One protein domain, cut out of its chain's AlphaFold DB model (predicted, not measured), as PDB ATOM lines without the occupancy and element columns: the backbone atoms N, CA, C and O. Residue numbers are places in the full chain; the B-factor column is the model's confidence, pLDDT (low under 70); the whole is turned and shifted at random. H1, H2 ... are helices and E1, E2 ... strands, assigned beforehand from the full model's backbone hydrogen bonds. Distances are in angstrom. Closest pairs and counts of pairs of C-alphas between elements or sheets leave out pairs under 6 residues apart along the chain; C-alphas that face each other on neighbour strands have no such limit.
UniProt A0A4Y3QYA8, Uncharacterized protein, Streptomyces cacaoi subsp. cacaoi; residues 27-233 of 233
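This is residues 27 to 233 of the 233 residues of an uncharacterized protein of Streptomyces cacaoi subsp. cacaoi (UniProt A0A4Y3QYA8). Five helices, H1, H3, H4, H8 and H9, stand side by side as an up-and-down bundle, with H6 packed on H8; short helices H2 and H5 and a tiny sheet, E1 and E2, lie at one end of the bundle. A tail, residues 212 to 233 with H11, sticks out from this body. The 207 printed residues, mostly helix by class, hold named elements in the order E1 H1 H2 H3 H4 H5 E2 H6 H7 H8 H9 H10 H11, the two strands being parallel. The whole is only just compact, close to loose, with a radius of gyration of the C-alphas of 19.7 A, and spans 68 by 46 by 31 A.

E1, residues 27 to 29, is the parallel neighbour of E2, residues 119 to 121, with N 120 and O 27 at 2.9 A; with helices between, they form a strand-helix-strand unit. H1, residues 48 to 59, touches H3, residues 68 to 85, opposite ways at a shallow tilt of 20 degrees, through H3's residues 74 to 82 alone, closest at C-alphas Ala 50 and Asp 82, 5.4 A. H2, residues 61 to 65, touches no helix. H3 and H4, residues 94 to 106, form a hairpin, closest at C-alphas Val 77 and Leu 100, 6.9 A. H6, residues 137 to 148, touches H8, residues 157 to 175, closest at C-alphas Ala 139 and Ala 167, 5.2 A. H7, residues 150 to 154, touches no helix. H8 touches H1, closest at C-alphas Ala 56 and Thr 158, 4.9 A. H9, residues 182 to 194, forms a hairpin with H8 and touches H4 the same way, closest at C-alphas Ala 94 and Met 184, 4.5 A. H5, residues 111 to 117, only just touches H9, with 3 pairs of C-alphas within 8 A. H10, residues 199 to 204, is near H5 and H9; H11, residues 214 to 231, stands free. Every O i to N i+4 pair is within hydrogen-bond range in H1, H3, H5, H8, H9, H10 and H11, against 8 of 9 in H4, 6 of 8 in H6, and 0 of 1 in H2 and H7, where 2 of 2 and 1 of 2 O i to N i+3 pairs are.

E1 begins at C-alpha 27, (-6.046, -51.582, 30.324). H3 measures 25.7 A, H8 27.1 A and H11 26.4 A, first to last C-alpha. H11 ends at C-alpha 231, (-1.577, -73.145, -12.161).

The C-alphas of Asn 179 and Arg 233, the two farthest apart, are 70.3 A from each other. The printed part has no cut; its long links are E1 to H1 and E2 to H6. Residues 30 to 40, 87 to 89, 210 to 218 and 233 have pLDDT under 70.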
ATOM      1  N   ILE A  27      -4.830 -50.977  29.787       77.62
ATOM      2  CA  ILE A  27      -6.046 -51.582  30.324       77.62
ATOM      3  C   ILE A  27      -6.818 -52.160  29.141       77.62
ATOM      4  O   ILE A  27      -7.258 -51.418  28.259       77.62
ATOM      5  N   GLU A  28      -6.952 -53.482  29.111       77.69
ATOM      6  CA  GLU A  28      -7.745 -54.188  28.109       77.69
ATOM      7  C   GLU A  28      -9.220 -54.212  28.521       77.69
ATOM      8  O   GLU A  28      -9.560 -54.456  29.681       77.69
ATOM      9  N   SER A  29     -10.104 -53.940  27.563       75.31
ATOM     10  CA  SER A  29     -11.551 -54.086  27.740       75.31
ATOM     11  C   SER A  29     -11.996 -55.388  27.071       75.31
ATOM     12  O   SER A  29     -11.701 -55.556  25.885       75.31
ATOM     13  N   PRO A  30     -12.693 -56.295  27.779       66.44
ATOM     14  CA  PRO A  30     -13.247 -57.505  27.176       66.44
ATOM     15  C   PRO A  30     -14.173 -57.181  26.003       66.44
ATOM     16  O   PRO A  30     -14.811 -56.129  25.982       66.44
ATOM     17  N   SER A  31     -14.280 -58.095  25.040       61.22
ATOM     18  CA  SER A  31     -15.243 -57.957  23.951       61.22
ATOM     19  C   SER A  31     -16.685 -58.002  24.479       61.22
ATOM     20  O   SER A  31     -17.062 -58.870  25.265       61.22
ATOM     21  N   GLY A  32     -17.501 -57.047  24.022       58.88
ATOM     22  CA  GLY A  32     -18.896 -56.879  24.436       58.88
ATOM     23  C   GLY A  32     -19.087 -55.855  25.561       58.88
ATOM     24  O   GLY A  32     -18.277 -55.736  26.475       58.88
ATOM     25  N   GLY A  33     -20.171 -55.083  25.473       60.69
ATOM     26  CA  GLY A  33     -20.544 -54.129  26.513       60.69
ATOM     27  C   GLY A  33     -21.209 -54.784  27.720       60.69
ATOM     28  O   GLY A  33     -21.826 -55.846  27.622       60.69
ATOM     29  N   ARG A  34     -21.116 -54.118  28.873       66.50
ATOM     30  CA  ARG A  34     -21.866 -54.478  30.076       66.50
ATOM     31  C   ARG A  34     -22.934 -53.422  30.306       66.50
ATOM     32  O   ARG A  34     -22.664 -52.368  30.876       66.50
ATOM     33  N   ARG A  35     -24.166 -53.706  29.877       63.81
ATOM     34  CA  ARG A  35     -25.306 -52.853  30.226       63.81
ATOM     35  C   ARG A  35     -25.519 -52.910  31.738       63.81
ATOM     36  O   ARG A  35     -25.461 -53.983  32.335       63.81
ATOM     37  N   ASN A  36     -25.768 -51.761  32.357       64.62
ATOM     38  CA  ASN A  36     -26.220 -51.740  33.739       64.62
ATOM     39  C   ASN A  36     -27.722 -52.035  33.790       64.62
ATOM     40  O   ASN A  36     -28.534 -51.185  33.418       64.62
ATOM     41  N   ASP A  37     -28.076 -53.217  34.296       64.38
ATOM     42  CA  ASP A  37     -29.464 -53.655  34.491       64.38
ATOM     43  C   ASP A  37     -30.292 -52.652  35.317       64.38
ATOM     44  O   ASP A  37     -31.506 -52.560  35.149       64.38
ATOM     45  N   ALA A  38     -29.649 -51.854  36.180       57.50
ATOM     46  CA  ALA A  38     -30.322 -50.883  37.037       57.50
ATOM     47  C   ALA A  38     -30.756 -49.590  36.323       57.50
ATOM     48  O   ALA A  38     -31.624 -48.893  36.847       57.50
ATOM     49  N   LEU A  39     -30.170 -49.232  35.170       64.88
ATOM     50  CA  LEU A  39     -30.482 -47.960  34.490       64.88
ATOM     51  C   LEU A  39     -31.390 -48.081  33.266       64.88
ATOM     52  O   LEU A  39     -31.827 -47.058  32.736       64.88
ATOM     53  N   GLY A  40     -31.729 -49.306  32.870       66.31
ATOM     54  CA  GLY A  40     -32.774 -49.567  31.887       66.31
ATOM     55  C   GLY A  40     -32.436 -49.170  30.447       66.31
ATOM     56  O   GLY A  40     -31.276 -48.988  30.056       66.31
ATOM     57  N   GLU A  41     -33.488 -49.120  29.632       75.81
ATOM     58  CA  GLU A  41     -33.405 -48.898  28.189       75.81
ATOM     59  C   GLU A  41     -33.212 -47.426  27.796       75.81
ATOM     60  O   GLU A  41     -33.338 -46.528  28.631       75.81
ATOM     61  N   SER A  42     -32.843 -47.178  26.531       82.75
ATOM     62  CA  SER A  42     -32.908 -45.831  25.951       82.75
ATOM     63  C   SER A  42     -34.334 -45.291  26.112       82.75
ATOM     64  O   SER A  42     -35.312 -46.029  25.992       82.75
ATOM     65  N   ASP A  43     -34.473 -43.999  26.420       87.38
ATOM     66  CA  ASP A  43     -35.797 -43.384  26.481       87.38
ATOM     67  C   ASP A  43     -36.328 -43.212  25.054       87.38
ATOM     68  O   ASP A  43     -35.769 -42.458  24.258       87.38
ATOM     69  N   SER A  44     -37.413 -43.917  24.726       89.44
ATOM     70  CA  SER A  44     -38.023 -43.887  23.389       89.44
ATOM     71  C   SER A  44     -38.495 -42.497  22.939       89.44
ATOM     72  O   SER A  44     -38.722 -42.290  21.747       89.44
ATOM     73  N   SER A  45     -38.647 -41.546  23.870       92.12
ATOM     74  CA  SER A  45     -39.006 -40.159  23.566       92.12
ATOM     75  C   SER A  45     -37.816 -39.288  23.160       92.12
ATOM     76  O   SER A  45     -38.029 -38.215  22.595       92.12
ATOM     77  N   TRP A  46     -36.580 -39.735  23.412       94.44
ATOM     78  CA  TRP A  46     -35.389 -38.982  23.032       94.44
ATOM     79  C   TRP A  46     -35.263 -38.846  21.517       94.44
ATOM     80  O   TRP A  46     -35.705 -39.694  20.742       94.44
ATOM     81  N   HIS A  47     -34.556 -37.814  21.082       94.25
ATOM     82  CA  HIS A  47     -34.138 -37.649  19.704       94.25
ATOM     83  C   HIS A  47     -33.371 -38.899  19.215       94.25
ATOM     84  O   HIS A  47     -32.505 -39.395  19.942       94.25
ATOM     85  N   PRO A  48     -33.586 -39.381  17.972       94.56
ATOM     86  CA  PRO A  48     -32.957 -40.610  17.473       94.56
ATOM     87  C   PRO A  48     -31.428 -40.652  17.606       94.56
ATOM     88  O   PRO A  48     -30.866 -41.669  17.990       94.56
ATOM     89  N   ILE A  49     -30.743 -39.528  17.365       95.88
ATOM     90  CA  ILE A  49     -29.282 -39.419  17.564       95.88
ATOM     91  C   ILE A  49     -28.885 -39.631  19.037       95.88
ATOM     92  O   ILE A  49     -27.854 -40.239  19.313       95.88
ATOM     93  N   ALA A  50     -29.684 -39.146  19.991       96.12
ATOM     94  CA  ALA A  50     -29.424 -39.336  21.416       96.12
ATOM     95  C   ALA A  50     -29.654 -40.799  21.834       96.12
ATOM     96  O   ALA A  50     -28.826 -41.360  22.554       96.12
ATOM     97  N   GLN A  51     -30.715 -41.439  21.319       95.06
ATOM     98  CA  GLN A  51     -30.949 -42.881  21.496       95.06
ATOM     99  C   GLN A  51     -29.771 -43.694  20.951       95.06
ATOM    100  O   GLN A  51     -29.166 -44.472  21.688       95.06
ATOM    101  N   GLN A  52     -29.375 -43.424  19.702       95.44
ATOM    102  CA  GLN A  52     -28.247 -44.082  19.047       95.44
ATOM    103  C   GLN A  52     -26.953 -43.933  19.853       95.44
ATOM    104  O   GLN A  52     -26.192 -44.892  19.983       95.44
ATOM    105  N   LEU A  53     -26.687 -42.744  20.400       95.88
ATOM    106  CA  LEU A  53     -25.495 -42.504  21.207       95.88
ATOM    107  C   LEU A  53     -25.517 -43.310  22.511       95.88
ATOM    108  O   LEU A  53     -24.514 -43.936  22.845       95.88
ATOM    109  N   TYR A  54     -26.647 -43.352  23.220       94.62
ATOM    110  CA  TYR A  54     -26.784 -44.152  24.443       94.62
ATOM    111  C   TYR A  54     -26.639 -45.654  24.182       94.62
ATOM    112  O   TYR A  54     -25.909 -46.350  24.892       94.62
ATOM    113  N   GLU A  55     -27.293 -46.151  23.134       92.38
ATOM    114  CA  GLU A  55     -27.222 -47.554  22.722       92.38
ATOM    115  C   GLU A  55     -25.811 -47.947  22.291       92.38
ATOM    116  O   GLU A  55     -25.343 -49.032  22.637       92.38
ATOM    117  N   ALA A  56     -25.095 -47.040  21.621       93.62
ATOM    118  CA  ALA A  56     -23.704 -47.258  21.267       93.62
ATOM    119  C   ALA A  56     -22.834 -47.495  22.507       93.62
ATOM    120  O   ALA A  56     -22.013 -48.406  22.476       93.62
ATOM    121  N   TYR A  57     -23.030 -46.756  23.609       92.62
ATOM    122  CA  TYR A  57     -22.310 -47.049  24.855       92.62
ATOM    123  C   TYR A  57     -22.712 -48.392  25.456       92.62
ATOM    124  O   TYR A  57     -21.828 -49.154  25.839       92.62
ATOM    125  N   ALA A  58     -24.010 -48.705  25.506       86.06
ATOM    126  CA  ALA A  58     -24.516 -49.975  26.042       86.06
ATOM    127  C   ALA A  58     -23.943 -51.201  25.327       86.06
ATOM    128  O   ALA A  58     -23.662 -52.208  25.977       86.06
ATOM    129  N   ALA A  59     -23.722 -51.104  24.019       85.50
ATOM    130  CA  ALA A  59     -23.102 -52.163  23.231       85.50
ATOM    131  C   ALA A  59     -21.561 -52.136  23.259       85.50
ATOM    132  O   ALA A  59     -20.926 -53.093  22.816       85.50
ATOM    133  N   SER A  60     -20.945 -51.054  23.744       88.25
ATOM    134  CA  SER A  60     -19.506 -50.833  23.593       88.25
ATOM    135  C   SER A  60     -18.662 -51.554  24.645       88.25
ATOM    136  O   SER A  60     -19.025 -51.527  25.824       88.25
ATOM    137  N   PRO A  61     -17.490 -52.104  24.283       86.88
ATOM    138  CA  PRO A  61     -16.581 -52.732  25.244       86.88
ATOM    139  C   PRO A  61     -16.138 -51.820  26.394       86.88
ATOM    140  O   PRO A  61     -15.974 -52.284  27.517       86.88
ATOM    141  N   GLN A  62     -15.973 -50.510  26.165       85.44
ATOM    142  CA  GLN A  62     -15.540 -49.598  27.231       85.44
ATOM    143  C   GLN A  62     -16.552 -49.476  28.378       85.44
ATOM    144  O   GLN A  62     -16.160 -49.126  29.490       85.44
ATOM    145  N   SER A  63     -17.826 -49.806  28.139       88.75
ATOM    146  CA  SER A  63     -18.840 -49.839  29.196       88.75
ATOM    147  C   SER A  63     -18.565 -50.896  30.268       88.75
ATOM    148  O   SER A  63     -19.119 -50.809  31.359       88.75
ATOM    149  N   TYR A  64     -17.669 -51.852  29.998       85.69
ATOM    150  CA  TYR A  64     -17.155 -52.784  30.998       85.69
ATOM    151  C   TYR A  64     -16.587 -52.069  32.235       85.69
ATOM    152  O   TYR A  64     -16.714 -52.580  33.346       85.69
ATOM    153  N   HIS A  65     -16.003 -50.880  32.048       85.44
ATOM    154  CA  HIS A  65     -15.407 -50.080  33.122       85.44
ATOM    155  C   HIS A  65     -16.407 -49.157  33.829       85.44
ATOM    156  O   HIS A  65     -16.007 -48.436  34.736       85.44
ATOM    157  N   PHE A  66     -17.673 -49.116  33.400       89.94
ATOM    158  CA  PHE A  66     -18.657 -48.187  33.953       89.94
ATOM    159  C   PHE A  66     -19.322 -48.759  35.204       89.94
ATOM    160  O   PHE A  66     -19.904 -49.846  35.189       89.94
ATOM    161  N   GLU A  67     -19.323 -47.959  36.262       89.12
ATOM    162  CA  GLU A  67     -20.067 -48.193  37.492       89.12
ATOM    163  C   GLU A  67     -21.481 -47.585  37.407       89.12
ATOM    164  O   GLU A  67     -21.784 -46.784  36.513       89.12
ATOM    165  N   PRO A  68     -22.396 -47.914  38.340       88.44
ATOM    166  CA  PRO A  68     -23.745 -47.352  38.328       88.44
ATOM    167  C   PRO A  68     -23.804 -45.819  38.314       88.44
ATOM    168  O   PRO A  68     -24.709 -45.249  37.703       88.44
ATOM    169  N   SER A  69     -22.837 -45.147  38.945       91.62
ATOM    170  CA  SER A  69     -22.718 -43.685  38.909       91.62
ATOM    171  C   SER A  69     -22.354 -43.151  37.526       91.62
ATOM    172  O   SER A  69     -22.910 -42.133  37.116       91.62
ATOM    173  N   ASP A  70     -21.476 -43.836  36.791       93.50
ATOM    174  CA  ASP A  70     -21.071 -43.434  35.439       93.50
ATOM    175  C   ASP A  70     -22.256 -43.540  34.491       93.50
ATOM    176  O   ASP A  70     -22.570 -42.607  33.756       93.50
ATOM    177  N   TRP A  71     -22.993 -44.641  34.595       91.62
ATOM    178  CA  TRP A  71     -24.228 -44.843  33.859       91.62
ATOM    179  C   TRP A  71     -25.262 -43.737  34.145       91.62
ATOM    180  O   TRP A  71     -25.924 -43.249  33.225       91.62
ATOM    181  N   ALA A  72     -25.393 -43.299  35.404       91.56
ATOM    182  CA  ALA A  72     -26.353 -42.263  35.781       91.56
ATOM    183  C   ALA A  72     -25.940 -40.896  35.221       91.56
ATOM    184  O   ALA A  72     -26.773 -40.162  34.679       91.56
ATOM    185  N   GLN A  73     -24.645 -40.588  35.288       94.69
ATOM    186  CA  GLN A  73     -24.069 -39.387  34.695       94.69
ATOM    187  C   GLN A  73     -24.207 -39.400  33.165       94.69
ATOM    188  O   GLN A  73     -24.591 -38.387  32.581       94.69
ATOM    189  N   LEU A  74     -23.969 -40.541  32.514       94.94
ATOM    190  CA  LEU A  74     -24.147 -40.698  31.074       94.94
ATOM    191  C   LEU A  74     -25.598 -40.424  30.675       94.94
ATOM    192  O   LEU A  74     -25.837 -39.652  29.751       94.94
ATOM    193  N   ARG A  75     -26.578 -40.975  31.402       93.81
ATOM    194  CA  ARG A  75     -28.005 -40.718  31.145       93.81
ATOM    195  C   ARG A  75     -28.342 -39.226  31.220       93.81
ATOM    196  O   ARG A  75     -29.092 -38.731  30.378       93.81
ATOM    197  N   TYR A  76     -27.770 -38.495  32.179       94.88
ATOM    198  CA  TYR A  76     -27.905 -37.036  32.255       94.88
ATOM    199  C   TYR A  76     -27.298 -36.338  31.027       94.88
ATOM    200  O   TYR A  76     -27.955 -35.494  30.416       94.88
ATOM    201  N   VAL A  77     -26.084 -36.724  30.618       96.75
ATOM    202  CA  VAL A  77     -25.419 -36.161  29.430       96.75
ATOM    203  C   VAL A  77     -26.232 -36.432  28.162       96.75
ATOM    204  O   VAL A  77     -26.455 -35.503  27.388       96.75
ATOM    205  N   ILE A  78     -26.744 -37.650  27.966       96.06
ATOM    206  CA  ILE A  78     -27.598 -37.984  26.816       96.06
ATOM    207  C   ILE A  78     -28.917 -37.206  26.850       96.06
ATOM    208  O   ILE A  78     -29.353 -36.722  25.811       96.06
ATOM    209  N   THR A  79     -29.514 -37.001  28.025       94.62
ATOM    210  CA  THR A  79     -30.712 -36.153  28.157       94.62
ATOM    211  C   THR A  79     -30.416 -34.705  27.741       94.62
ATOM    212  O   THR A  79     -31.240 -34.053  27.107       94.62
ATOM    213  N   ALA A  80     -29.219 -34.192  28.039       94.44
ATOM    214  CA  ALA A  80     -28.794 -32.872  27.576       94.44
ATOM    215  C   ALA A  80     -28.507 -32.835  26.059       94.44
ATOM    216  O   ALA A  80     -28.759 -31.811  25.421       94.44
ATOM    217  N   VAL A  81     -28.015 -33.936  25.474       95.75
ATOM    218  CA  VAL A  81     -27.912 -34.096  24.012       95.75
ATOM    219  C   VAL A  81     -29.305 -34.050  23.385       95.75
ATOM    220  O   VAL A  81     -29.527 -33.242  22.491       95.75
ATOM    221  N   ASP A  82     -30.246 -34.855  23.881       95.00
ATOM    222  CA  ASP A  82     -31.642 -34.871  23.438       95.00
ATOM    223  C   ASP A  82     -32.271 -33.471  23.470       95.00
ATOM    224  O   ASP A  82     -32.724 -32.979  22.437       95.00
ATOM    225  N   ALA A  83     -32.195 -32.784  24.613       91.19
ATOM    226  CA  ALA A  83     -32.724 -31.431  24.776       91.19
ATOM    227  C   ALA A  83     -32.104 -30.418  23.793       91.19
ATOM    228  O   ALA A  83     -32.767 -29.478  23.356       91.19
ATOM    229  N   GLY A  84     -30.830 -30.601  23.430       89.12
ATOM    230  CA  GLY A  84     -30.156 -29.791  22.415       89.12
ATOM    231  C   GLY A  84     -30.586 -30.109  20.979       89.12
ATOM    232  O   GLY A  84     -30.363 -29.292  20.086       89.12
ATOM    233  N   LEU A  85     -31.192 -31.275  20.747       90.44
ATOM    234  CA  LEU A  85     -31.579 -31.771  19.429       90.44
ATOM    235  C   LEU A  85     -33.082 -31.673  19.141       90.44
ATOM    236  O   LEU A  85     -33.442 -31.684  17.963       90.44
ATOM    237  N   THR A  86     -33.934 -31.542  20.168       77.56
ATOM    238  CA  THR A  86     -35.404 -31.689  20.106       77.56
ATOM    239  C   THR A  86     -36.083 -30.921  18.965       77.56
ATOM    240  O   THR A  86     -37.073 -31.395  18.414       77.56
ATOM    241  N   ARG A  87     -35.566 -29.756  18.556       69.56
ATOM    242  CA  ARG A  87     -36.021 -29.060  17.341       69.56
ATOM    243  C   ARG A  87     -34.879 -29.003  16.332       69.56
ATOM    244  O   ARG A  87     -33.823 -28.464  16.645       69.56
ATOM    245  N   GLN A  88     -35.090 -29.520  15.121       60.34
ATOM    246  CA  GLN A  88     -34.074 -29.533  14.053       60.34
ATOM    247  C   GLN A  88     -33.619 -28.127  13.639       60.34
ATOM    248  O   GLN A  88     -32.441 -27.905  13.373       60.34
ATOM    249  N   GLU A  89     -34.542 -27.162  13.640       62.19
ATOM    250  CA  GLU A  89     -34.264 -25.761  13.302       62.19
ATOM    251  C   GLU A  89     -33.492 -25.013  14.400       62.19
ATOM    252  O   GLU A  89     -32.913 -23.951  14.147       62.19
ATOM    253  N   ASP A  90     -33.461 -25.556  15.621       70.31
ATOM    254  CA  ASP A  90     -32.831 -24.881  16.744       70.31
ATOM    255  C   ASP A  90     -31.313 -24.982  16.648       70.31
ATOM    256  O   ASP A  90     -30.706 -26.043  16.458       70.31
ATOM    257  N   ARG A  91     -30.672 -23.834  16.849       77.62
ATOM    258  CA  ARG A  91     -29.226 -23.777  17.019       77.62
ATOM    259  C   ARG A  91     -28.850 -24.419  18.343       77.62
ATOM    260  O   ARG A  91     -29.323 -23.997  19.394       77.62
ATOM    261  N   ILE A  92     -27.880 -25.323  18.302       85.38
ATOM    262  CA  ILE A  92     -27.174 -25.730  19.513       85.38
ATOM    263  C   ILE A  92     -26.281 -24.560  19.936       85.38
ATOM    264  O   ILE A  92     -25.439 -24.088  19.164       85.38
ATOM    265  N   ALA A  93     -26.476 -24.062  21.157       89.12
ATOM    266  CA  ALA A  93     -25.626 -23.014  21.708       89.12
ATOM    267  C   ALA A  93     -24.170 -23.506  21.801       89.12
ATOM    268  O   ALA A  93     -23.907 -24.618  22.250       89.12
ATOM    269  N   ALA A  94     -23.212 -22.668  21.395       92.50
ATOM    270  CA  ALA A  94     -21.810 -23.081  21.281       92.50
ATOM    271  C   ALA A  94     -21.199 -23.543  22.616       92.50
ATOM    272  O   ALA A  94     -20.442 -24.512  22.642       92.50
ATOM    273  N   ASP A  95     -21.545 -22.870  23.717       93.94
ATOM    274  CA  ASP A  95     -21.052 -23.233  25.047       93.94
ATOM    275  C   ASP A  95     -21.660 -24.584  25.500       93.94
ATOM    276  O   ASP A  95     -20.953 -25.414  26.071       93.94
ATOM    277  N   THR A  96     -22.920 -24.871  25.138       92.94
ATOM    278  CA  THR A  96     -23.554 -26.188  25.340       92.94
ATOM    279  C   THR A  96     -22.876 -27.273  24.508       92.94
ATOM    280  O   THR A  96     -22.528 -28.316  25.051       92.94
ATOM    281  N   ALA A  97     -22.625 -27.033  23.216       95.12
ATOM    282  CA  ALA A  97     -21.921 -27.992  22.362       95.12
ATOM    283  C   ALA A  97     -20.536 -28.335  22.931       95.12
ATOM    284  O   ALA A  97     -20.162 -29.504  23.000       95.12
ATOM    285  N   HIS A  98     -19.791 -27.326  23.392       96.38
ATOM    286  CA  HIS A  98     -18.484 -27.533  24.008       96.38
ATOM    287  C   HIS A  98     -18.568 -28.372  25.290       96.38
ATOM    288  O   HIS A  98     -17.767 -29.291  25.462       96.38
ATOM    289  N   ALA A  99     -19.540 -28.081  26.160       96.50
ATOM    290  CA  ALA A  99     -19.763 -28.831  27.394       96.50
ATOM    291  C   ALA A  99     -20.158 -30.291  27.119       96.50
ATOM    292  O   ALA A  99     -19.625 -31.190  27.762       96.50
ATOM    293  N   LEU A 100     -21.025 -30.534  26.131       97.12
ATOM    294  CA  LEU A 100     -21.419 -31.884  25.721       97.12
ATOM    295  C   LEU A 100     -20.231 -32.676  25.168       97.12
ATOM    296  O   LEU A 100     -20.011 -33.806  25.588       97.12
ATOM    297  N   ILE A 101     -19.432 -32.081  24.276       98.19
ATOM    298  CA  ILE A 101     -18.226 -32.731  23.742       98.19
ATOM    299  C   ILE A 101     -17.265 -33.087  24.878       98.19
ATOM    300  O   ILE A 101     -16.772 -34.207  24.918       98.19
ATOM    301  N   GLN A 102     -17.035 -32.160  25.812       97.19
ATOM    302  CA  GLN A 102     -16.165 -32.409  26.959       97.19
ATOM    303  C   GLN A 102     -16.694 -33.542  27.845       97.19
ATOM    304  O   GLN A 102     -15.922 -34.410  28.224       97.19
ATOM    305  N   ALA A 103     -17.995 -33.556  28.142       97.69
ATOM    306  CA  ALA A 103     -18.595 -34.608  28.956       97.69
ATOM    307  C   ALA A 103     -18.507 -35.979  28.271       97.69
ATOM    308  O   ALA A 103     -18.218 -36.973  28.925       97.69
ATOM    309  N   LEU A 104     -18.709 -36.042  26.952       98.00
ATOM    310  CA  LEU A 104     -18.577 -37.286  26.192       98.00
ATOM    311  C   LEU A 104     -17.117 -37.766  26.143       98.00
ATOM    312  O   LEU A 104     -16.875 -38.969  26.126       98.00
ATOM    313  N   GLU A 105     -16.113 -36.885  26.162       96.88
ATOM    314  CA  GLU A 105     -14.716 -37.330  26.290       96.88
ATOM    315  C   GLU A 105     -14.497 -38.168  27.559       96.88
ATOM    316  O   GLU A 105     -13.829 -39.195  27.485       96.88
ATOM    317  N   ASP A 106     -15.125 -37.814  28.680       95.69
ATOM    318  CA  ASP A 106     -14.958 -38.534  29.952       95.69
ATOM    319  C   ASP A 106     -15.486 -39.986  29.896       95.69
ATOM    320  O   ASP A 106     -15.050 -40.835  30.670       95.69
ATOM    321  N   PHE A 107     -16.341 -40.313  28.917       95.38
ATOM    322  CA  PHE A 107     -16.888 -41.658  28.682       95.38
ATOM    323  C   PHE A 107     -16.138 -42.469  27.615       95.38
ATOM    324  O   PHE A 107     -16.675 -43.439  27.081       95.38
ATOM    325  N   LEU A 108     -14.898 -42.096  27.269       95.31
ATOM    326  CA  LEU A 108     -14.053 -42.876  26.344       95.31
ATOM    327  C   LEU A 108     -14.661 -43.036  24.939       95.31
ATOM    328  O   LEU A 108     -14.416 -44.015  24.229       95.31
ATOM    329  N   THR A 109     -15.470 -42.056  24.541       96.50
ATOM    330  CA  THR A 109     -16.329 -42.110  23.350       96.50
ATOM    331  C   THR A 109     -15.568 -42.374  22.071       96.50
ATOM    332  O   THR A 109     -16.021 -43.163  21.240       96.50
ATOM    333  N   THR A 110     -14.423 -41.708  21.917       97.31
ATOM    334  CA  THR A 110     -13.638 -41.760  20.691       97.31
ATOM    335  C   THR A 110     -12.304 -42.458  20.882       97.31
ATOM    336  O   THR A 110     -11.706 -42.460  21.963       97.31
ATOM    337  N   GLU A 111     -11.782 -42.973  19.779       95.06
ATOM    338  CA  GLU A 111     -10.496 -43.644  19.696       95.06
ATOM    339  C   GLU A 111      -9.351 -42.735  20.135       95.06
ATOM    340  O   GLU A 111      -8.416 -43.173  20.806       95.06
ATOM    341  N   ALA A 112      -9.444 -41.435  19.838       95.88
ATOM    342  CA  ALA A 112      -8.465 -40.472  20.326       95.88
ATOM    343  C   ALA A 112      -8.401 -40.450  21.857       95.88
ATOM    344  O   ALA A 112      -7.306 -40.386  22.416       95.88
ATOM    345  N   VAL A 113      -9.554 -40.477  22.533       95.88
ATOM    346  CA  VAL A 113      -9.611 -40.466  23.996       95.88
ATOM    347  C   VAL A 113      -9.074 -41.778  24.548       95.88
ATOM    348  O   VAL A 113      -8.159 -41.739  25.368       95.88
ATOM    349  N   ARG A 114      -9.566 -42.920  24.053       93.56
ATOM    350  CA  ARG A 114      -9.120 -44.252  24.497       93.56
ATOM    351  C   ARG A 114      -7.607 -44.409  24.400       93.56
ATOM    352  O   ARG A 114      -6.968 -44.784  25.381       93.56
ATOM    353  N   ARG A 115      -7.000 -43.980  23.288       92.12
ATOM    354  CA  ARG A 115      -5.535 -43.969  23.121       92.12
ATOM    355  C   ARG A 115      -4.818 -43.066  24.118       92.12
ATOM    356  O   ARG A 115      -3.792 -43.459  24.670       92.12
ATOM    357  N   ARG A 116      -5.337 -41.859  24.374       91.56
ATOM    358  CA  ARG A 116      -4.731 -40.915  25.336       91.56
ATOM    359  C   ARG A 116      -4.703 -41.483  26.752       91.56
ATOM    360  O   ARG A 116      -3.717 -41.262  27.455       91.56
ATOM    361  N   VAL A 117      -5.744 -42.220  27.138       92.12
ATOM    362  CA  VAL A 117      -5.837 -42.875  28.453       92.12
ATOM    363  C   VAL A 117      -5.357 -44.330  28.453       92.12
ATOM    364  O   VAL A 117      -5.370 -44.964  29.499       92.12
ATOM    365  N   ARG A 118      -4.856 -44.830  27.316       89.62
ATOM    366  CA  ARG A 118      -4.257 -46.170  27.150       89.62
ATOM    367  C   ARG A 118      -5.219 -47.314  27.456       89.62
ATOM    368  O   ARG A 118      -4.821 -48.346  27.991       89.62
ATOM    369  N   ILE A 119      -6.476 -47.117  27.081       87.50
ATOM    370  CA  ILE A 119      -7.476 -48.174  27.077       87.50
ATOM    371  C   ILE A 119      -7.465 -48.802  25.690       87.50
ATOM    372  O   ILE A 119      -7.707 -48.120  24.690       87.50
ATOM    373  N   ALA A 120      -7.151 -50.091  25.646       84.50
ATOM    374  CA  ALA A 120      -7.276 -50.892  24.445       84.50
ATOM    375  C   ALA A 120      -8.674 -51.503  24.405       84.50
ATOM    376  O   ALA A 120      -9.179 -52.045  25.393       84.50
ATOM    377  N   VAL A 121      -9.296 -51.391  23.239       81.62
ATOM    378  CA  VAL A 121     -10.576 -52.017  22.952       81.62
ATOM    379  C   VAL A 121     -10.402 -52.834  21.687       81.62
ATOM    380  O   VAL A 121      -9.924 -52.310  20.680       81.62
ATOM    381  N   GLU A 122     -10.776 -54.108  21.743       74.81
ATOM    382  CA  GLU A 122     -10.803 -54.944  20.549       74.81
ATOM    383  C   GLU A 122     -11.783 -54.350  19.521       74.81
ATOM    384  O   GLU A 122     -12.912 -53.989  19.877       74.81
ATOM    385  N   PRO A 123     -11.385 -54.200  18.245       71.69
ATOM    386  CA  PRO A 123     -12.303 -53.786  17.194       71.69
ATOM    387  C   PRO A 123     -13.497 -54.743  17.111       71.69
ATOM    388  O   PRO A 123     -13.336 -55.931  16.837       71.69
ATOM    389  N   GLY A 124     -14.695 -54.220  17.366       72.25
ATOM    390  CA  GLY A 124     -15.946 -54.941  17.162       72.25
ATOM    391  C   GLY A 124     -16.532 -54.672  15.774       72.25
ATOM    392  O   GLY A 124     -16.117 -53.725  15.096       72.25
ATOM    393  N   PRO A 125     -17.525 -55.463  15.332       81.44
ATOM    394  CA  PRO A 125     -18.296 -55.112  14.148       81.44
ATOM    395  C   PRO A 125     -18.948 -53.741  14.356       81.44
ATOM    396  O   PRO A 125     -19.617 -53.504  15.362       81.44
ATOM    397  N   THR A 126     -18.754 -52.837  13.400       90.88
ATOM    398  CA  THR A 126     -19.358 -51.505  13.419       90.88
ATOM    399  C   THR A 126     -20.372 -51.351  12.300       90.88
ATOM    400  O   THR A 126     -20.186 -51.861  11.195       90.88
ATOM    401  N   THR A 127     -21.456 -50.630  12.584       94.38
ATOM    402  CA  THR A 127     -22.476 -50.290  11.590       94.38
ATOM    403  C   THR A 127     -22.510 -48.784  11.392       94.38
ATOM    404  O   THR A 127     -22.738 -48.018  12.334       94.38
ATOM    405  N   TRP A 128     -22.292 -48.361  10.150       96.31
ATOM    406  CA  TRP A 128     -22.429 -46.972   9.738       96.31
ATOM    407  C   TRP A 128     -23.873 -46.718   9.304       96.31
ATOM    408  O   TRP A 128     -24.341 -47.401   8.394       96.31
ATOM    409  N   PRO A 129     -24.594 -45.775   9.932       96.69
ATOM    410  CA  PRO A 129     -25.890 -45.357   9.419       96.69
ATOM    411  C   PRO A 129     -25.717 -44.580   8.112       96.69
ATOM    412  O   PRO A 129     -24.665 -43.982   7.865       96.69
ATOM    413  N   GLU A 130     -26.781 -44.533   7.313       96.81
ATOM    414  CA  GLU A 130     -26.837 -43.606   6.187       96.81
ATOM    415  C   GLU A 130     -26.814 -42.151   6.691       96.81
ATOM    416  O   GLU A 130     -27.380 -41.851   7.751       96.81
ATOM    417  N   PRO A 131     -26.152 -41.230   5.966       97.00
ATOM    418  CA  PRO A 131     -26.244 -39.809   6.266       97.00
ATOM    419  C   PRO A 131     -27.699 -39.335   6.228       97.00
ATOM    420  O   PRO A 131     -28.487 -39.808   5.416       97.00
ATOM    421  N   GLN A 132     -28.049 -38.357   7.063       95.25
ATOM    422  CA  GLN A 132     -29.399 -37.795   7.026       95.25
ATOM    423  C   GLN A 132     -29.612 -36.999   5.732       95.25
ATOM    424  O   GLN A 132     -28.794 -36.144   5.387       95.25
ATOM    425  N   ASP A 133     -30.745 -37.213   5.063       95.69
ATOM    426  CA  ASP A 133     -31.058 -36.574   3.774       95.69
ATOM    427  C   ASP A 133     -31.097 -35.039   3.848       95.69
ATOM    428  O   ASP A 133     -30.839 -34.348   2.863       95.69
ATOM    429  N   TYR A 134     -31.407 -34.489   5.027       94.50
ATOM    430  CA  TYR A 134     -31.474 -33.046   5.258       94.50
ATOM    431  C   TYR A 134     -30.116 -32.415   5.591       94.50
ATOM    432  O   TYR A 134     -30.016 -31.187   5.683       94.50
ATOM    433  N   TRP A 135     -29.064 -33.211   5.807       96.81
ATOM    434  CA  TRP A 135     -27.766 -32.669   6.179       96.81
ATOM    435  C   TRP A 135     -27.176 -31.785   5.086       96.81
ATOM    436  O   TRP A 135     -27.361 -31.963   3.885       96.81
ATOM    437  N   HIS A 136     -26.397 -30.802   5.535       96.50
ATOM    438  CA  HIS A 136     -25.683 -29.931   4.618       96.50
ATOM    439  C   HIS A 136     -24.666 -30.779   3.826       96.50
ATOM    440  O   HIS A 136     -23.968 -31.579   4.455       96.50
ATOM    441  N   PRO A 137     -24.470 -30.575   2.506       97.94
ATOM    442  CA  PRO A 137     -23.596 -31.429   1.688       97.94
ATOM    443  C   PRO A 137     -22.173 -31.605   2.238       97.94
ATOM    444  O   PRO A 137     -21.582 -32.678   2.130       97.94
ATOM    445  N   VAL A 138     -21.623 -30.563   2.872       97.62
ATOM    446  CA  VAL A 138     -20.318 -30.621   3.561       97.62
ATOM    447  C   VAL A 138     -20.341 -31.552   4.780       97.62
ATOM    448  O   VAL A 138     -19.376 -32.280   4.982       97.62
ATOM    449  N   ALA A 139     -21.416 -31.556   5.575       97.88
ATOM    450  CA  ALA A 139     -21.556 -32.459   6.719       97.88
ATOM    451  C   ALA A 139     -21.703 -33.916   6.250       97.88
ATOM    452  O   ALA A 139     -21.003 -34.786   6.762       97.88
ATOM    453  N   THR A 140     -22.508 -34.157   5.208       98.50
ATOM    454  CA  THR A 140     -22.630 -35.470   4.554       98.50
ATOM    455  C   THR A 140     -21.280 -35.955   4.036       98.50
ATOM    456  O   THR A 140     -20.825 -37.033   4.401       98.50
ATOM    457  N   THR A 141     -20.582 -35.123   3.258       98.50
ATOM    458  CA  THR A 141     -19.255 -35.457   2.715       98.50
ATOM    459  C   THR A 141     -18.255 -35.759   3.827       98.50
ATOM    460  O   THR A 141     -17.507 -36.731   3.738       98.50
ATOM    461  N   TRP A 142     -18.249 -34.947   4.887       98.50
ATOM    462  CA  TRP A 142     -17.386 -35.158   6.042       98.50
ATOM    463  C   TRP A 142     -17.684 -36.495   6.731       98.50
ATOM    464  O   TRP A 142     -16.765 -37.291   6.913       98.50
ATOM    465  N   PHE A 143     -18.949 -36.790   7.032       98.56
ATOM    466  CA  PHE A 143     -19.341 -38.029   7.700       98.56
ATOM    467  C   PHE A 143     -19.000 -39.264   6.852       98.56
ATOM    468  O   PHE A 143     -18.323 -40.174   7.327       98.56
ATOM    469  N   THR A 144     -19.354 -39.261   5.563       98.06
ATOM    470  CA  THR A 144     -19.022 -40.355   4.633       98.06
ATOM    471  C   THR A 144     -17.514 -40.502   4.404       98.06
ATOM    472  O   THR A 144     -17.042 -41.585   4.068       98.06
ATOM    473  N   SER A 145     -16.721 -39.438   4.574       98.00
ATOM    474  CA  SER A 145     -15.259 -39.542   4.476       98.00
ATOM    475  C   SER A 145     -14.648 -40.330   5.632       98.00
ATOM    476  O   SER A 145     -13.637 -41.004   5.431       98.00
ATOM    477  N   LEU A 146     -15.264 -40.297   6.821       97.50
ATOM    478  CA  LEU A 146     -14.769 -41.026   7.986       97.50
ATOM    479  C   LEU A 146     -14.771 -42.530   7.731       97.50
ATOM    480  O   LEU A 146     -13.738 -43.159   7.934       97.50
ATOM    481  N   SER A 147     -15.877 -43.085   7.226       93.69
ATOM    482  CA  SER A 147     -16.002 -44.530   6.985       93.69
ATOM    483  C   SER A 147     -14.966 -45.059   5.991       93.69
ATOM    484  O   SER A 147     -14.481 -46.176   6.145       93.69
ATOM    485  N   LYS A 148     -14.561 -44.227   5.025       93.12
ATOM    486  CA  LYS A 148     -13.559 -44.547   3.994       93.12
ATOM    487  C   LYS A 148     -12.111 -44.350   4.446       93.12
ATOM    488  O   LYS A 148     -11.192 -44.725   3.723       93.12
ATOM    489  N   SER A 149     -11.884 -43.696   5.580       93.38
ATOM    490  CA  SER A 149     -10.540 -43.329   6.021       93.38
ATOM    491  C   SER A 149      -9.922 -44.423   6.887       93.38
ATOM    492  O   SER A 149     -10.602 -44.987   7.730       93.38
ATOM    493  N   GLY A 150      -8.612 -44.664   6.771       90.38
ATOM    494  CA  GLY A 150      -7.940 -45.764   7.481       90.38
ATOM    495  C   GLY A 150      -8.059 -45.743   9.014       90.38
ATOM    496  O   GLY A 150      -7.877 -46.779   9.648       90.38
ATOM    497  N   GLN A 151      -8.382 -44.600   9.636       92.25
ATOM    498  CA  GLN A 151      -8.646 -44.577  11.076       92.25
ATOM    499  C   GLN A 151      -9.957 -45.263  11.484       92.25
ATOM    500  O   GLN A 151     -10.066 -45.663  12.642       92.25
ATOM    501  N   SER A 152     -10.929 -45.418  10.574       93.25
ATOM    502  CA  SER A 152     -12.225 -46.041  10.882       93.25
ATOM    503  C   SER A 152     -12.098 -47.505  11.285       93.25
ATOM    504  O   SER A 152     -12.927 -47.986  12.047       93.25
ATOM    505  N   THR A 153     -11.022 -48.184  10.876       90.56
ATOM    506  CA  THR A 153     -10.686 -49.553  11.300       90.56
ATOM    507  C   THR A 153     -10.605 -49.709  12.824       90.56
ATOM    508  O   THR A 153     -10.781 -50.806  13.341       90.56
ATOM    509  N   TYR A 154     -10.346 -48.619  13.550       91.38
ATOM    510  CA  TYR A 154     -10.216 -48.610  15.011       91.38
ATOM    511  C   TYR A 154     -11.442 -48.030  15.723       91.38
ATOM    512  O   TYR A 154     -11.457 -47.920  16.949       91.38
ATOM    513  N   TYR A 155     -12.450 -47.593  14.972       94.56
ATOM    514  CA  TYR A 155     -13.648 -47.026  15.569       94.56
ATOM    515  C   TYR A 155     -14.487 -48.103  16.235       94.56
ATOM    516  O   TYR A 155     -14.616 -49.221  15.744       94.56
ATOM    517  N   GLN A 156     -15.100 -47.716  17.347       94.25
ATOM    518  CA  GLN A 156     -16.184 -48.448  17.979       94.25
ATOM    519  C   GLN A 156     -17.518 -47.818  17.566       94.25
ATOM    520  O   GLN A 156     -17.563 -46.721  16.997       94.25
ATOM    521  N   GLN A 157     -18.636 -48.470  17.894       95.19
ATOM    522  CA  GLN A 157     -19.958 -47.911  17.598       95.19
ATOM    523  C   GLN A 157     -20.167 -46.531  18.256       95.19
ATOM    524  O   GLN A 157     -20.880 -45.691  17.707       95.19
ATOM    525  N   THR A 158     -19.501 -46.253  19.384       96.25
ATOM    526  CA  THR A 158     -19.526 -44.939  20.050       96.25
ATOM    527  C   THR A 158     -18.843 -43.842  19.245       96.25
ATOM    528  O   THR A 158     -19.341 -42.720  19.234       96.25
ATOM    529  N   ASP A 159     -17.753 -44.140  18.530       98.00
ATOM    530  CA  ASP A 159     -17.111 -43.183  17.625       98.00
ATOM    531  C   ASP A 159     -18.061 -42.790  16.496       98.00
ATOM    532  O   ASP A 159     -18.173 -41.616  16.151       98.00
ATOM    533  N   ILE A 160     -18.769 -43.776  15.942       98.12
ATOM    534  CA  ILE A 160     -19.705 -43.573  14.836       98.12
ATOM    535  C   ILE A 160     -20.921 -42.782  15.310       98.12
ATOM    536  O   ILE A 160     -21.293 -41.802  14.669       98.12
ATOM    537  N   ALA A 161     -21.511 -43.139  16.453       98.06
ATOM    538  CA  ALA A 161     -22.626 -42.383  17.020       98.06
ATOM    539  C   ALA A 161     -22.217 -40.944  17.385       98.06
ATOM    540  O   ALA A 161     -22.961 -39.994  17.129       98.06
ATOM    541  N   PHE A 162     -20.998 -40.749  17.898       98.69
ATOM    542  CA  PHE A 162     -20.437 -39.417  18.109       98.69
ATOM    543  C   PHE A 162     -20.250 -38.664  16.788       98.69
ATOM    544  O   PHE A 162     -20.585 -37.486  16.704       98.69
ATOM    545  N   ALA A 163     -19.785 -39.329  15.729       98.62
ATOM    546  CA  ALA A 163     -19.675 -38.731  14.405       98.62
ATOM    547  C   ALA A 163     -21.039 -38.301  13.839       98.62
ATOM    548  O   ALA A 163     -21.120 -37.228  13.245       98.62
ATOM    549  N   VAL A 164     -22.113 -39.062  14.076       98.50
ATOM    550  CA  VAL A 164     -23.485 -38.660  13.710       98.50
ATOM    551  C   VAL A 164     -23.889 -37.379  14.446       98.50
ATOM    552  O   VAL A 164     -24.366 -36.432  13.819       98.50
ATOM    553  N   LEU A 165     -23.641 -37.301  15.758       98.12
ATOM    554  CA  LEU A 165     -23.900 -36.089  16.543       98.12
ATOM    555  C   LEU A 165     -23.102 -34.885  16.016       98.12
ATOM    556  O   LEU A 165     -23.638 -33.783  15.893       98.12
ATOM    557  N   VAL A 166     -21.829 -35.083  15.670       98.31
ATOM    558  CA  VAL A 166     -20.978 -34.019  15.121       98.31
ATOM    559  C   VAL A 166     -21.454 -33.582  13.736       98.31
ATOM    560  O   VAL A 166     -21.470 -32.382  13.466       98.31
ATOM    561  N   ALA A 167     -21.892 -34.504  12.877       98.19
ATOM    562  CA  ALA A 167     -22.461 -34.176  11.571       98.19
ATOM    563  C   ALA A 167     -23.742 -33.333  11.704       98.19
ATOM    564  O   ALA A 167     -23.899 -32.337  10.997       98.19
ATOM    565  N   GLU A 168     -24.601 -33.653  12.672       97.12
ATOM    566  CA  GLU A 168     -25.783 -32.853  13.006       97.12
ATOM    567  C   GLU A 168     -25.399 -31.451  13.517       97.12
ATOM    568  O   GLU A 168     -25.928 -30.439  13.047       97.12
ATOM    569  N   MET A 169     -24.410 -31.358  14.416       96.38
ATOM    570  CA  MET A 169     -23.857 -30.075  14.873       96.38
ATOM    571  C   MET A 169     -23.276 -29.254  13.710       96.38
ATOM    572  O   MET A 169     -23.485 -28.039  13.648       96.38
ATOM    573  N   MET A 170     -22.568 -29.900  12.779       96.75
ATOM    574  CA  MET A 170     -22.029 -29.280  11.566       96.75
ATOM    575  C   MET A 170     -23.143 -28.764  10.664       96.75
ATOM    576  O   MET A 170     -23.070 -27.617  10.231       96.75
ATOM    577  N   HIS A 171     -24.173 -29.572  10.401       95.81
ATOM    578  CA  HIS A 171     -25.328 -29.162   9.607       95.81
ATOM    579  C   HIS A 171     -25.972 -27.904  10.201       95.81
ATOM    580  O   HIS A 171     -26.020 -26.875   9.525       95.81
ATOM    581  N   ARG A 172     -26.360 -27.929  11.482       93.25
ATOM    582  CA  ARG A 172     -26.987 -26.775  12.154       93.25
ATOM    583  C   ARG A 172     -26.087 -25.542  12.163       93.25
ATOM    584  O   ARG A 172     -26.562 -24.419  11.987       93.25
ATOM    585  N   HIS A 173     -24.781 -25.734  12.348       94.00
ATOM    586  CA  HIS A 173     -23.817 -24.642  12.288       94.00
ATOM    587  C   HIS A 173     -23.761 -24.021  10.887       94.00
ATOM    588  O   HIS A 173     -23.883 -22.805  10.766       94.00
ATOM    589  N   LEU A 174     -23.637 -24.835   9.838       93.56
ATOM    590  CA  LEU A 174     -23.545 -24.379   8.448       93.56
ATOM    591  C   LEU A 174     -24.848 -23.722   7.968       93.56
ATOM    592  O   LEU A 174     -24.800 -22.689   7.300       93.56
ATOM    593  N   MET A 175     -26.006 -24.235   8.392       92.31
ATOM    594  CA  MET A 175     -27.313 -23.630   8.104       92.31
ATOM    595  C   MET A 175     -27.489 -22.242   8.742       92.31
ATOM    596  O   MET A 175     -28.316 -21.453   8.285       92.31
ATOM    597  N   ALA A 176     -26.683 -21.877   9.748       88.50
ATOM    598  CA  ALA A 176     -26.692 -20.521  10.297       88.50
ATOM    599  C   ALA A 176     -26.152 -19.460   9.312       88.50
ATOM    600  O   ALA A 176     -26.392 -18.263   9.524       88.50
ATOM    601  N   GLY A 177     -25.435 -19.869   8.254       87.25
ATOM    602  CA  GLY A 177     -24.917 -18.999   7.197       87.25
ATOM    603  C   GLY A 177     -24.097 -17.831   7.749       87.25
ATOM    604  O   GLY A 177     -23.162 -18.015   8.525       87.25
ATOM    605  N   ARG A 178     -24.486 -16.592   7.418       86.62
ATOM    606  CA  ARG A 178     -23.810 -15.366   7.900       86.62
ATOM    607  C   ARG A 178     -23.746 -15.218   9.429       86.62
ATOM    608  O   ARG A 178     -22.991 -14.395   9.926       86.62
ATOM    609  N   ASN A 179     -24.556 -15.980  10.164       85.38
ATOM    610  CA  ASN A 179     -24.612 -15.959  11.625       85.38
ATOM    611  C   ASN A 179     -23.815 -17.109  12.267       85.38
ATOM    612  O   ASN A 179     -24.027 -17.426  13.440       85.38
ATOM    613  N   MET A 180     -22.941 -17.777  11.511       88.50
ATOM    614  CA  MET A 180     -22.033 -18.789  12.039       88.50
ATOM    615  C   MET A 180     -21.117 -18.196  13.117       88.50
ATOM    616  O   MET A 180     -20.268 -17.351  12.851       88.50
ATOM    617  N   GLY A 181     -21.278 -18.666  14.354       90.88
ATOM    618  CA  GLY A 181     -20.446 -18.238  15.475       90.88
ATOM    619  C   GLY A 181     -19.110 -18.982  15.535       90.88
ATOM    620  O   GLY A 181     -19.086 -20.211  15.552       90.88
ATOM    621  N   GLY A 182     -17.999 -18.251  15.672       94.88
ATOM    622  CA  GLY A 182     -16.654 -18.840  15.771       94.88
ATOM    623  C   GLY A 182     -16.466 -19.803  16.953       94.88
ATOM    624  O   GLY A 182     -15.738 -20.782  16.835       94.88
ATOM    625  N   LYS A 183     -17.176 -19.599  18.073       96.06
ATOM    626  CA  LYS A 183     -17.170 -20.551  19.199       96.06
ATOM    627  C   LYS A 183     -17.715 -21.932  18.809       96.06
ATOM    628  O   LYS A 183     -17.164 -22.942  19.229       96.06
ATOM    629  N   MET A 184     -18.773 -21.977  17.994       95.75
ATOM    630  CA  MET A 184     -19.340 -23.242  17.516       95.75
ATOM    631  C   MET A 184     -18.372 -23.930  16.551       95.75
ATOM    632  O   MET A 184     -18.159 -25.134  16.654       95.75
ATOM    633  N   LEU A 185     -17.702 -23.160  15.686       96.19
ATOM    634  CA  LEU A 185     -16.645 -23.684  14.821       96.19
ATOM    635  C   LEU A 185     -15.503 -24.319  15.634       96.19
ATOM    636  O   LEU A 185     -15.029 -25.400  15.290       96.19
ATOM    637  N   LEU A 186     -15.083 -23.692  16.737       97.56
ATOM    638  CA  LEU A 186     -14.081 -24.262  17.648       97.56
ATOM    639  C   LEU A 186     -14.562 -25.568  18.300       97.56
ATOM    640  O   LEU A 186     -13.794 -26.523  18.383       97.56
ATOM    641  N   ALA A 187     -15.825 -25.636  18.730       97.56
ATOM    642  CA  ALA A 187     -16.401 -26.856  19.298       97.56
ATOM    643  C   ALA A 187     -16.431 -27.999  18.266       97.56
ATOM    644  O   ALA A 187     -15.907 -29.082  18.523       97.56
ATOM    645  N   VAL A 188     -16.947 -27.732  17.065       97.62
ATOM    646  CA  VAL A 188     -17.004 -28.706  15.966       97.62
ATOM    647  C   VAL A 188     -15.604 -29.176  15.561       97.62
ATOM    648  O   VAL A 188     -15.361 -30.373  15.456       97.62
ATOM    649  N   THR A 189     -14.646 -28.263  15.383       97.81
ATOM    650  CA  THR A 189     -13.271 -28.638  14.998       97.81
ATOM    651  C   THR A 189     -12.551 -29.440  16.082       97.81
ATOM    652  O   THR A 189     -11.809 -30.367  15.751       97.81
ATOM    653  N   LYS A 190     -12.815 -29.167  17.370       97.69
ATOM    654  CA  LYS A 190     -12.372 -30.021  18.483       97.69
ATOM    655  C   LYS A 190     -12.947 -31.434  18.346       97.69
ATOM    656  O   LYS A 190     -12.185 -32.397  18.417       97.69
ATOM    657  N   ALA A 191     -14.249 -31.567  18.095       98.38
ATOM    658  CA  ALA A 191     -14.888 -32.869  17.913       98.38
ATOM    659  C   ALA A 191     -14.323 -33.639  16.704       98.38
ATOM    660  O   ALA A 191     -13.995 -34.819  16.815       98.38
ATOM    661  N   CYS A 192     -14.075 -32.958  15.582       98.38
ATOM    662  CA  CYS A 192     -13.393 -33.540  14.422       98.38
ATOM    663  C   CYS A 192     -11.987 -34.059  14.768       98.38
ATOM    664  O   CYS A 192     -11.565 -35.103  14.263       98.38
ATOM    665  N   ALA A 193     -11.243 -33.354  15.625       97.69
ATOM    666  CA  ALA A 193      -9.925 -33.796  16.074       97.69
ATOM    667  C   ALA A 193     -10.002 -35.027  16.996       97.69
ATOM    668  O   ALA A 193      -9.114 -35.879  16.940       97.69
ATOM    669  N   LEU A 194     -11.058 -35.155  17.807       98.06
ATOM    670  CA  LEU A 194     -11.323 -36.358  18.612       98.06
ATOM    671  C   LEU A 194     -11.651 -37.584  17.752       98.06
ATOM    672  O   LEU A 194     -11.380 -38.703  18.174       98.06
ATOM    673  N   LEU A 195     -12.159 -37.368  16.540       98.19
ATOM    674  CA  LEU A 195     -12.344 -38.397  15.516       98.19
ATOM    675  C   LEU A 195     -11.103 -38.583  14.629       98.19
ATOM    676  O   LEU A 195     -11.164 -39.265  13.616       98.19
ATOM    677  N   LEU A 196      -9.946 -38.010  14.970       97.31
ATOM    678  CA  LEU A 196      -8.684 -38.289  14.264       97.31
ATOM    679  C   LEU A 196      -8.700 -37.918  12.764       97.31
ATOM    680  O   LEU A 196      -7.933 -38.460  11.964       97.31
ATOM    681  N   THR A 197      -9.545 -36.953  12.385       95.94
ATOM    682  CA  THR A 197      -9.743 -36.522  10.986       95.94
ATOM    683  C   THR A 197      -8.499 -35.898  10.354       95.94
ATOM    684  O   THR A 197      -8.331 -35.937   9.137       95.94
ATOM    685  N   THR A 198      -7.583 -35.360  11.162       94.88
ATOM    686  CA  THR A 198      -6.342 -34.731  10.690       94.88
ATOM    687  C   THR A 198      -5.102 -35.541  11.061       94.88
ATOM    688  O   THR A 198      -5.063 -36.249  12.072       94.88
ATOM    689  N   GLU A 199      -4.035 -35.372  10.283       92.19
ATOM    690  CA  GLU A 199      -2.732 -35.979  10.580       92.19
ATOM    691  C   GLU A 199      -2.163 -35.513  11.922       92.19
ATOM    692  O   GLU A 199      -1.609 -36.304  12.685       92.19
ATOM    693  N   ALA A 200      -2.365 -34.237  12.257       92.56
ATOM    694  CA  ALA A 200      -1.973 -33.703  13.553       92.56
ATOM    695  C   ALA A 200      -2.707 -34.422  14.699       92.56
ATOM    696  O   ALA A 200      -2.061 -34.855  15.652       92.56
ATOM    697  N   SER A 201      -4.030 -34.617  14.592       95.25
ATOM    698  CA  SER A 201      -4.800 -35.343  15.614       95.25
ATOM    699  C   SER A 201      -4.362 -36.800  15.768       95.25
ATOM    700  O   SER A 201      -4.246 -37.269  16.900       95.25
ATOM    701  N   ARG A 202      -4.036 -37.490  14.667       93.88
ATOM    702  CA  ARG A 202      -3.515 -38.866  14.704       93.88
ATOM    703  C   ARG A 202      -2.177 -38.956  15.420       93.88
ATOM    704  O   ARG A 202      -2.036 -39.756  16.338       93.88
ATOM    705  N   ARG A 203      -1.235 -38.062  15.109       89.88
ATOM    706  CA  ARG A 203       0.067 -38.009  15.797       89.88
ATOM    707  C   ARG A 203      -0.060 -37.711  17.284       89.88
ATOM    708  O   ARG A 203       0.648 -38.312  18.087       89.88
ATOM    709  N   VAL A 204      -0.966 -36.808  17.662       90.31
ATOM    710  CA  VAL A 204      -1.249 -36.517  19.077       90.31
ATOM    711  C   VAL A 204      -1.790 -37.756  19.790       90.31
ATOM    712  O   VAL A 204      -1.382 -38.028  20.916       90.31
ATOM    713  N   ALA A 205      -2.653 -38.529  19.131       89.81
ATOM    714  CA  ALA A 205      -3.172 -39.792  19.647       89.81
ATOM    715  C   ALA A 205      -2.207 -40.980  19.480       89.81
ATOM    716  O   ALA A 205      -2.583 -42.101  19.803       89.81
ATOM    717  N   GLN A 206      -0.980 -40.756  18.993       88.50
ATOM    718  CA  GLN A 206       0.005 -41.815  18.730       88.50
ATOM    719  C   GLN A 206      -0.548 -42.909  17.802       88.50
ATOM    720  O   GLN A 206      -0.295 -44.097  17.979       88.50
ATOM    721  N   MET A 207      -1.351 -42.495  16.824       85.69
ATOM    722  CA  MET A 207      -1.873 -43.353  15.775       85.69
ATOM    723  C   MET A 207      -1.020 -43.204  14.521       85.69
ATOM    724  O   MET A 207      -0.885 -42.102  13.983       85.69
ATOM    725  N   GLU A 208      -0.503 -44.326  14.039       79.44
ATOM    726  CA  GLU A 208       0.156 -44.426  12.744       79.44
ATOM    727  C   GLU A 208      -0.778 -45.159  11.784       79.44
ATOM    728  O   GLU A 208      -1.291 -46.234  12.091       79.44
ATOM    729  N   LEU A 209      -1.043 -44.541  10.634       76.50
ATOM    730  CA  LEU A 209      -1.743 -45.197   9.538       76.50
ATOM    731  C   LEU A 209      -0.690 -45.727   8.574       76.50
ATOM    732  O   LEU A 209       0.137 -44.948   8.090       76.50
ATOM    733  N   ALA A 210      -0.735 -47.027   8.285       67.88
ATOM    734  CA  ALA A 210       0.026 -47.582   7.178       67.88
ATOM    735  C   ALA A 210      -0.459 -46.908   5.891       67.88
ATOM    736  O   ALA A 210      -1.653 -46.914   5.582       67.88
ATOM    737  N   LYS A 211       0.460 -46.273   5.166       61.78
ATOM    738  CA  LYS A 211       0.187 -45.865   3.793       61.78
ATOM    739  C   LYS A 211       0.410 -47.104   2.948       61.78
ATOM    740  O   LYS A 211       1.513 -47.631   2.966       61.78
ATOM    741  N   VAL A 212      -0.624 -47.562   2.255       55.84
ATOM    742  CA  VAL A 212      -0.409 -48.487   1.144       55.84
ATOM    743  C   VAL A 212       0.327 -47.667   0.088       55.84
ATOM    744  O   VAL A 212      -0.207 -46.658  -0.380       55.84
ATOM    745  N   GLU A 213       1.584 -48.002  -0.189       54.12
ATOM    746  CA  GLU A 213       2.269 -47.450  -1.355       54.12
ATOM    747  C   GLU A 213       1.630 -48.095  -2.596       54.12
ATOM    748  O   GLU A 213       1.360 -49.293  -2.580       54.12
ATOM    749  N   ASP A 214       1.345 -47.328  -3.658       54.59
ATOM    750  CA  ASP A 214       0.682 -47.849  -4.877       54.59
ATOM    751  C   ASP A 214       1.387 -49.099  -5.447       54.59
ATOM    752  O   ASP A 214       0.745 -49.984  -6.011       54.59
ATOM    753  N   ASN A 215       2.698 -49.215  -5.213       55.97
ATOM    754  CA  ASN A 215       3.517 -50.352  -5.626       55.97
ATOM    755  C   ASN A 215       3.108 -51.676  -4.952       55.97
ATOM    756  O   ASN A 215       3.175 -52.720  -5.592       55.97
ATOM    757  N   ASP A 216       2.628 -51.656  -3.702       58.38
ATOM    758  CA  ASP A 216       2.281 -52.882  -2.967       58.38
ATOM    759  C   ASP A 216       1.038 -53.569  -3.560       58.38
ATOM    760  O   ASP A 216       0.922 -54.797  -3.544       58.38
ATOM    761  N   MET A 217       0.105 -52.787  -4.121       58.56
ATOM    762  CA  MET A 217      -1.053 -53.327  -4.842       58.56
ATOM    763  C   MET A 217      -0.656 -53.899  -6.205       58.56
ATOM    764  O   MET A 217      -1.119 -54.984  -6.556       58.56
ATOM    765  N   GLU A 218       0.207 -53.215  -6.963       60.38
ATOM    766  CA  GLU A 218       0.716 -53.733  -8.240       60.38
ATOM    767  C   GLU A 218       1.544 -55.010  -8.053       60.38
ATOM    768  O   GLU A 218       1.397 -55.956  -8.834       60.38
ATOM    769  N   ASP A 219       2.344 -55.092  -6.989       70.06
ATOM    770  CA  ASP A 219       3.134 -56.276  -6.656       70.06
ATOM    771  C   ASP A 219       2.254 -57.447  -6.206       70.06
ATOM    772  O   ASP A 219       2.473 -58.581  -6.643       70.06
ATOM    773  N   ALA A 220       1.214 -57.187  -5.406       70.19
ATOM    774  CA  ALA A 220       0.240 -58.202  -5.004       70.19
ATOM    775  C   ALA A 220      -0.565 -58.734  -6.203       70.19
ATOM    776  O   ALA A 220      -0.731 -59.947  -6.347       70.19
ATOM    777  N   ILE A 221      -1.005 -57.853  -7.108       73.75
ATOM    778  CA  ILE A 221      -1.685 -58.240  -8.354       73.75
ATOM    779  C   ILE A 221      -0.734 -59.040  -9.254       73.75
ATOM    780  O   ILE A 221      -1.112 -60.081  -9.791       73.75
ATOM    781  N   SER A 222       0.519 -58.606  -9.380       80.69
ATOM    782  CA  SER A 222       1.540 -59.295 -10.178       80.69
ATOM    783  C   SER A 222       1.938 -60.651  -9.590       80.69
ATOM    784  O   SER A 222       2.308 -61.563 -10.331       80.69
ATOM    785  N   ALA A 223       1.892 -60.811  -8.266       81.06
ATOM    786  CA  ALA A 223       2.083 -62.095  -7.596       81.06
ATOM    787  C   ALA A 223       0.904 -63.042  -7.865       81.06
ATOM    788  O   ALA A 223       1.127 -64.175  -8.288       81.06
ATOM    789  N   LEU A 224      -0.332 -62.548  -7.745       84.25
ATOM    790  CA  LEU A 224      -1.547 -63.323  -8.018       84.25
ATOM    791  C   LEU A 224      -1.622 -63.791  -9.485       84.25
ATOM    792  O   LEU A 224      -1.982 -64.929  -9.776       84.25
ATOM    793  N   MET A 225      -1.231 -62.924 -10.425       82.50
ATOM    794  CA  MET A 225      -1.186 -63.247 -11.857       82.50
ATOM    795  C   MET A 225      -0.106 -64.284 -12.192       82.50
ATOM    796  O   MET A 225      -0.308 -65.104 -13.089       82.50
ATOM    797  N   ARG A 226       1.028 -64.279 -11.476       88.06
ATOM    798  CA  ARG A 226       2.072 -65.309 -11.613       88.06
ATOM    799  C   ARG A 226       1.594 -66.664 -11.106       88.06
ATOM    800  O   ARG A 226       1.756 -67.651 -11.813       88.06
ATOM    801  N   GLU A 227       0.944 -66.689  -9.948       85.81
ATOM    802  CA  GLU A 227       0.363 -67.907  -9.374       85.81
ATOM    803  C   GLU A 227      -0.696 -68.519 -10.307       85.81
ATOM    804  O   GLU A 227      -0.674 -69.719 -10.581       85.81
ATOM    805  N   TYR A 228      -1.560 -67.689 -10.903       80.00
ATOM    806  CA  TYR A 228      -2.532 -68.153 -11.896       80.00
ATOM    807  C   TYR A 228      -1.863 -68.680 -13.177       80.00
ATOM    808  O   TYR A 228      -2.284 -69.692 -13.731       80.00
ATOM    809  N   ALA A 229      -0.798 -68.025 -13.650       84.12
ATOM    810  CA  ALA A 229      -0.057 -68.470 -14.830       84.12
ATOM    811  C   ALA A 229       0.685 -69.803 -14.610       84.12
ATOM    812  O   ALA A 229       0.851 -70.572 -15.558       84.12
ATOM    813  N   GLU A 230       1.121 -70.083 -13.381       84.19
ATOM    814  CA  GLU A 230       1.740 -71.355 -12.994       84.19
ATOM    815  C   GLU A 230       0.706 -72.476 -12.834       84.19
ATOM    816  O   GLU A 230       0.974 -73.599 -13.249       84.19
ATOM    817  N   ALA A 231      -0.491 -72.174 -12.323       76.88
ATOM    818  CA  ALA A 231      -1.577 -73.145 -12.161       76.88
ATOM    819  C   ALA A 231      -2.235 -73.590 -13.486       76.88
ATOM    820  O   ALA A 231      -2.942 -74.595 -13.517       76.88
ATOM    821  N   VAL A 232      -2.036 -72.833 -14.572       74.75
ATOM    822  CA  VAL A 232      -2.599 -73.107 -15.910       74.75
ATOM    823  C   VAL A 232      -1.593 -73.826 -16.837       74.75
ATOM    824  O   VAL A 232      -1.923 -74.139 -17.982       74.75
ATOM    825  N   ARG A 233      -0.376 -74.121 -16.360       51.75
ATOM    826  CA  ARG A 233       0.608 -74.979 -17.049       51.75
ATOM    827  C   ARG A 233       0.503 -76.434 -16.614       51.75
ATOM    828  O   ARG A 233       0.743 -77.290 -17.494       51.75
TER     829      ARG A 233